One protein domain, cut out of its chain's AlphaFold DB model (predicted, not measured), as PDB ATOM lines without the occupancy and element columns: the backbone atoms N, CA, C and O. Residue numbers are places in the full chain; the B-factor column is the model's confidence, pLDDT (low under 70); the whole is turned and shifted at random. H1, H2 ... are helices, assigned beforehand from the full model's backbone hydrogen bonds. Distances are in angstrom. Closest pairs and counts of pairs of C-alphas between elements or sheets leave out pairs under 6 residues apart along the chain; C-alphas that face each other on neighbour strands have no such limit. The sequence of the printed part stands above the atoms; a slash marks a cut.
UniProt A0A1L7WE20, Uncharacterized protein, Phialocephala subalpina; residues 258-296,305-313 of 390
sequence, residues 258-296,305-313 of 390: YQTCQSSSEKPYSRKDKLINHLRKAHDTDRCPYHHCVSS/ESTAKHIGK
ATOM      1  N   TYR A 258      29.700  41.218  72.647       95.00
ATOM      2  CA  TYR A 258      29.375  40.113  73.546       95.00
ATOM      3  C   TYR A 258      28.024  39.494  73.177       95.00
ATOM      4  O   TYR A 258      26.978  40.117  73.352       95.00
ATOM      5  N   GLN A 259      28.039  38.254  72.681       93.75
ATOM      6  CA  GLN A 259      26.837  37.554  72.201       93.75
ATOM      7  C   GLN A 259      25.798  37.306  73.304       93.75
ATOM      8  O   GLN A 259      24.604  37.265  73.028       93.75
ATOM      9  N   THR A 260      26.249  37.170  74.552       94.69
ATOM     10  CA  THR A 260      25.394  36.975  75.731       94.69
ATOM     11  C   THR A 260      24.814  38.282  76.272       94.69
ATOM     12  O   THR A 260      23.950  38.254  77.147       94.69
ATOM     13  N   CYS A 261      25.260  39.438  75.771       96.38
ATOM     14  CA  CYS A 261      24.757  40.726  76.219       96.38
ATOM     15  C   CYS A 261      23.385  41.012  75.604       96.38
ATOM     16  O   CYS A 261      23.237  41.056  74.382       96.38
ATOM     17  N   GLN A 262      22.394  41.317  76.446       93.44
ATOM     18  CA  GLN A 262      21.035  41.674  76.018       93.44
ATOM     19  C   GLN A 262      21.013  42.850  75.020       93.44
ATOM     20  O   GLN A 262      20.215  42.884  74.084       93.44
ATOM     21  N   SER A 263      21.948  43.798  75.155       88.56
ATOM     22  CA  SER A 263      22.060  44.933  74.227       88.56
ATOM     23  C   SER A 263      22.574  44.540  72.834       88.56
ATOM     24  O   SER A 263      22.436  45.316  71.891       88.56
ATOM     25  N   SER A 264      23.149  43.343  72.667       88.12
ATOM     26  CA  SER A 264      23.594  42.841  71.363       88.12
ATOM     27  C   SER A 264      22.418  42.526  70.428       88.12
ATOM     28  O   SER A 264      22.494  42.803  69.227       88.12
ATOM     29  N   SER A 265      21.311  42.000  70.964       84.44
ATOM     30  CA  SER A 265      20.123  41.614  70.190       84.44
ATOM     31  C   SER A 265      19.052  42.706  70.142       84.44
ATOM     32  O   SER A 265      18.471  42.935  69.083       84.44
ATOM     33  N   GLU A 266      18.798  43.397  71.256       89.50
ATOM     34  CA  GLU A 266      17.609  44.249  71.385       89.50
ATOM     35  C   GLU A 266      17.810  45.689  70.899       89.50
ATOM     36  O   GLU A 266      16.910  46.279  70.298       89.50
ATOM     37  N   LYS A 267      18.968  46.298  71.189       91.31
ATOM     38  CA  LYS A 267      19.174  47.748  71.029       91.31
ATOM     39  C   LYS A 267      20.567  48.058  70.489       91.31
ATOM     40  O   LYS A 267      21.474  48.356  71.263       91.31
ATOM     41  N   PRO A 268      20.750  48.040  69.161       92.88
ATOM     42  CA  PRO A 268      22.026  48.416  68.584       92.88
ATOM     43  C   PRO A 268      22.266  49.928  68.750       92.88
ATOM     44  O   PRO A 268      21.343  50.744  68.691       92.88
ATOM     45  N   TYR A 269      23.523  50.300  68.953       93.56
ATOM     46  CA  TYR A 269      23.969  51.668  69.171       93.56
ATOM     47  C   TYR A 269      24.082  52.416  67.846       93.56
ATOM     48  O   TYR A 269      24.618  51.905  66.868       93.56
ATOM     49  N   SER A 270      23.626  53.664  67.819       91.12
ATOM     50  CA  SER A 270      23.808  54.531  66.650       91.12
ATOM     51  C   SER A 270      25.245  55.035  66.495       91.12
ATOM     52  O   SER A 270      25.603  55.513  65.425       91.12
ATOM     53  N   ARG A 271      26.065  54.979  67.558       91.44
ATOM     54  CA  ARG A 271      27.412  55.564  67.593       91.44
ATOM     55  C   ARG A 271      28.378  54.777  68.482       91.44
ATOM     56  O   ARG A 271      27.965  54.178  69.478       91.44
ATOM     57  N   LYS A 272      29.679  54.867  68.167       92.56
ATOM     58  CA  LYS A 272      30.767  54.193  68.899       92.56
ATOM     59  C   LYS A 272      30.856  54.646  70.358       92.56
ATOM     60  O   LYS A 272      30.969  53.804  71.235       92.56
ATOM     61  N   ASP A 273      30.725  55.938  70.653       93.81
ATOM     62  CA  ASP A 273      30.806  56.462  72.028       93.81
ATOM     63  C   ASP A 273      29.755  55.855  72.964       93.81
ATOM     64  O   ASP A 273      30.056  55.533  74.115       93.81
ATOM     65  N   LYS A 274      28.534  55.629  72.462       95.12
ATOM     66  CA  LYS A 274      27.470  54.986  73.241       95.12
ATOM     67  C   LYS A 274      27.754  53.502  73.474       95.12
ATOM     68  O   LYS A 274      27.507  53.028  74.582       95.12
ATOM     69  N   LEU A 275      28.345  52.809  72.497       95.81
ATOM     70  CA  LEU A 275      28.849  51.448  72.689       95.81
ATOM     71  C   LEU A 275      29.975  51.406  73.735       95.81
ATOM     72  O   LEU A 275      29.900  50.604  74.655       95.81
ATOM     73  N   ILE A 276      30.984  52.279  73.652       96.00
ATOM     74  CA  ILE A 276      32.097  52.299  74.620       96.00
ATOM     75  C   ILE A 276      31.595  52.591  76.038       96.00
ATOM     76  O   ILE A 276      32.021  51.941  76.990       96.00
ATOM     77  N   ASN A 277      30.648  53.520  76.198       96.56
ATOM     78  CA  ASN A 277      30.041  53.782  77.502       96.56
ATOM     79  C   ASN A 277      29.267  52.567  78.038       96.56
ATOM     80  O   ASN A 277      29.296  52.301  79.236       96.56
ATOM     81  N   HIS A 278      28.585  51.820  77.166       96.88
ATOM     82  CA  HIS A 278      27.959  50.557  77.551       96.88
ATOM     83  C   HIS A 278      29.000  49.521  77.985       96.88
ATOM     84  O   HIS A 278      28.850  48.944  79.057       96.88
ATOM     85  N   LEU A 279      30.068  49.333  77.206       96.44
ATOM     86  CA  LEU A 279      31.145  48.399  77.532       96.44
ATOM     87  C   LEU A 279      31.772  48.721  78.891       96.44
ATOM     88  O   LEU A 279      31.949  47.817  79.692       96.44
ATOM     89  N   ARG A 280      31.998  50.002  79.205       96.06
ATOM     90  CA  ARG A 280      32.535  50.416  80.514       96.06
ATOM     91  C   ARG A 280      31.590  50.094  81.675       96.06
ATOM     92  O   ARG A 280      32.027  49.910  82.800       96.06
ATOM     93  N   LYS A 281      30.279  50.069  81.431       96.44
ATOM     94  CA  LYS A 281      29.279  49.788  82.472       96.44
ATOM     95  C   LYS A 281      28.993  48.299  82.641       96.44
ATOM     96  O   LYS A 281      28.673  47.883  83.746       96.44
ATOM     97  N   ALA A 282      29.038  47.532  81.553       96.81
ATOM     98  CA  ALA A 282      28.568  46.148  81.521       96.81
ATOM     99  C   ALA A 282      29.682  45.106  81.345       96.81
ATOM    100  O   ALA A 282      29.468  43.959  81.706       96.81
ATOM    101  N   HIS A 283      30.833  45.490  80.786       95.62
ATOM    102  CA  HIS A 283      31.867  44.574  80.289       95.62
ATOM    103  C   HIS A 283      33.295  45.061  80.584       95.62
ATOM    104  O   HIS A 283      34.227  44.706  79.864       95.62
ATOM    105  N   ASP A 284      33.491  45.914  81.593       93.62
ATOM    106  CA  ASP A 284      34.799  46.544  81.827       93.62
ATOM    107  C   ASP A 284      35.857  45.559  82.333       93.62
ATOM    108  O   ASP A 284      37.041  45.736  82.066       93.62
ATOM    109  N   THR A 285      35.398  44.512  83.024       91.06
ATOM    110  CA  THR A 285      36.202  43.411  83.574       91.06
ATOM    111  C   THR A 285      36.177  42.154  82.705       91.06
ATOM    112  O   THR A 285      36.868  41.182  83.008       91.06
ATOM    113  N   ASP A 286      35.353  42.133  81.657       92.38
ATOM    114  CA  ASP A 286      35.223  40.970  80.784       92.38
ATOM    115  C   ASP A 286      36.397  40.901  79.808       92.38
ATOM    116  O   ASP A 286      36.998  41.914  79.456       92.38
ATOM    117  N   ARG A 287      36.728  39.699  79.331       91.44
ATOM    118  CA  ARG A 287      37.762  39.535  78.300       91.44
ATOM    119  C   ARG A 287      37.258  40.037  76.958       91.44
ATOM    120  O   ARG A 287      36.121  39.761  76.585       91.44
ATOM    121  N   CYS A 288      38.148  40.665  76.193       93.31
ATOM    122  CA  CYS A 288      37.854  41.081  74.828       93.31
ATOM    123  C   CYS A 288      37.265  39.908  74.003       93.31
ATOM    124  O   CYS A 288      37.878  38.839  73.948       93.31
ATOM    125  N   PRO A 289      36.097  40.079  73.352       92.94
ATOM    126  CA  PRO A 289      35.403  38.993  72.654       92.94
ATOM    127  C   PRO A 289      36.011  38.666  71.282       92.94
ATOM    128  O   PRO A 289      35.542  37.750  70.605       92.94
ATOM    129  N   TYR A 290      37.024  39.416  70.843       91.62
ATOM    130  CA  TYR A 290      37.679  39.231  69.554       91.62
ATOM    131  C   TYR A 290      38.865  38.274  69.667       91.62
ATOM    132  O   TYR A 290      39.715  38.386  70.549       91.62
ATOM    133  N   HIS A 291      38.939  37.332  68.731       85.94
ATOM    134  CA  HIS A 291      39.851  36.197  68.836       85.94
ATOM    135  C   HIS A 291      41.343  36.549  68.742       85.94
ATOM    136  O   HIS A 291      42.172  35.793  69.236       85.94
ATOM    137  N   HIS A 292      41.703  37.680  68.137       84.50
ATOM    138  CA  HIS A 292      43.106  38.082  68.019       84.50
ATOM    139  C   HIS A 292      43.663  38.732  69.302       84.50
ATOM    140  O   HIS A 292      44.866  38.954  69.395       84.50
ATOM    141  N   CYS A 293      42.824  39.010  70.307       87.19
ATOM    142  CA  CYS A 293      43.239  39.684  71.544       87.19
ATOM    143  C   CYS A 293      43.691  38.729  72.659       87.19
ATOM    144  O   CYS A 293      44.094  39.186  73.727       87.19
ATOM    145  N   VAL A 294      43.653  37.413  72.424       72.25
ATOM    146  CA  VAL A 294      43.855  36.376  73.455       72.25
ATOM    147  C   VAL A 294      45.226  36.471  74.143       72.25
ATOM    148  O   VAL A 294      45.334  36.143  75.321       72.25
ATOM    149  N   SER A 295      46.255  36.973  73.454       65.62
ATOM    150  CA  SER A 295      47.607  37.116  74.016       65.62
ATOM    151  C   SER A 295      47.897  38.484  74.641       65.62
ATOM    152  O   SER A 295      48.847  38.600  75.403       65.62
ATOM    153  N   SER A 296      47.105  39.520  74.347       59.62
ATOM    154  CA  SER A 296      47.468  40.908  74.680       59.62
ATOM    155  C   SER A 296      47.041  41.362  76.081       59.62
ATOM    156  O   SER A 296      47.465  42.431  76.506       59.62
ATOM    157  N   GLU A 305      44.354  48.119  81.282       82.25
ATOM    158  CA  GLU A 305      43.522  49.005  80.486       82.25
ATOM    159  C   GLU A 305      42.104  48.421  80.431       82.25
ATOM    160  O   GLU A 305      41.905  47.301  79.965       82.25
ATOM    161  N   SER A 306      41.120  49.190  80.918       91.31
ATOM    162  CA  SER A 306      39.692  48.836  80.887       91.31
ATOM    163  C   SER A 306      39.313  48.210  79.541       91.31
ATOM    164  O   SER A 306      39.670  48.741  78.481       91.31
ATOM    165  N   THR A 307      38.544  47.117  79.555       92.00
ATOM    166  CA  THR A 307      38.162  46.418  78.319       92.00
ATOM    167  C   THR A 307      37.448  47.341  77.338       92.00
ATOM    168  O   THR A 307      37.646  47.248  76.125       92.00
ATOM    169  N   ALA A 308      36.669  48.305  77.833       94.50
ATOM    170  CA  ALA A 308      36.043  49.317  76.994       94.50
ATOM    171  C   ALA A 308      37.067  50.220  76.287       94.50
ATOM    172  O   ALA A 308      36.879  50.563  75.117       94.50
ATOM    173  N   LYS A 309      38.147  50.604  76.977       93.38
ATOM    174  CA  LYS A 309      39.227  51.420  76.410       93.38
ATOM    175  C   LYS A 309      40.033  50.620  75.384       93.38
ATOM    176  O   LYS A 309      40.221  51.113  74.272       93.38
ATOM    177  N   HIS A 310      40.373  49.366  75.695       93.38
ATOM    178  CA  HIS A 310      40.990  48.442  74.742       93.38
ATOM    179  C   HIS A 310      40.133  48.277  73.479       93.38
ATOM    180  O   HIS A 310      40.620  48.506  72.375       93.38
ATOM    181  N   ILE A 311      38.838  47.964  73.623       94.56
ATOM    182  CA  ILE A 311      37.922  47.818  72.481       94.56
ATOM    183  C   ILE A 311      37.816  49.128  71.691       94.56
ATOM    184  O   ILE A 311      37.825  49.123  70.463       94.56
ATOM    185  N   GLY A 312      37.764  50.273  72.371       94.31
ATOM    186  CA  GLY A 312      37.727  51.579  71.719       94.31
ATOM    187  C   GLY A 312      38.967  51.900  70.880       94.31
ATOM    188  O   GLY A 312      38.820  52.563  69.849       94.31
ATOM    189  N   LYS A 313      40.141  51.425  71.307       93.44
ATOM    190  CA  LYS A 313      41.447  51.688  70.684       93.44
ATOM    191  C   LYS A 313      41.806  50.669  69.604       93.44
ATOM    192  O   LYS A 313      42.178  51.050  68.497       93.44
TER     193      LYS A 313
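What this domain is: This is residues 258 to 296 and 305 to 313 of the 390 residues of an uncharacterized protein of Phialocephala subalpina (UniProt A0A1L7WE20). Two helices, H2 and H3, pack side by side and run opposite ways, while the short helix H1 lies off at one end of the long axis and residues 294 to 296 lie at the other. The printed part has 48 residues with three named helices, H1, H2 and H3 in chain order, and no named strand; the class is all helix, though helices hold 23 residues, under half. It is compact, with a radius of gyration of the C-alphas of 10.6 A, and elongated, spanning 31 by 20 by 16 A.

Where its parts are: H1, residues 262 to 266, begins at C-alpha (21.035, 41.674, 76.018). H2, residues 272 to 282, is 15.1 A long. H3, residues 307 to 313, is 9.8 A long and ends at C-alpha (41.447, 51.688, 70.684).

How they stand to each other: H1 is apart from H2 and H3, with a tight link to H2. H2 and H3 touch at a shallow tilt of 17 degrees, opposite ways; their closest C-alphas, those of Leu 279 and Ala 308, are 5.0 A apart. In H1, H2 and H3 every O i to N i+4 pair is within hydrogen-bond range.

The domain as a whole: The farthest C-alphas, of Glu 266 and Ser 295, are 30.9 A apart. Residues 297 to 304 are cut out, leaving 10.7 A between C-alphas 296 and 305. Residues 283 to 296 hold no named element. In this model residues 295 to 296 are under pLDDT 70.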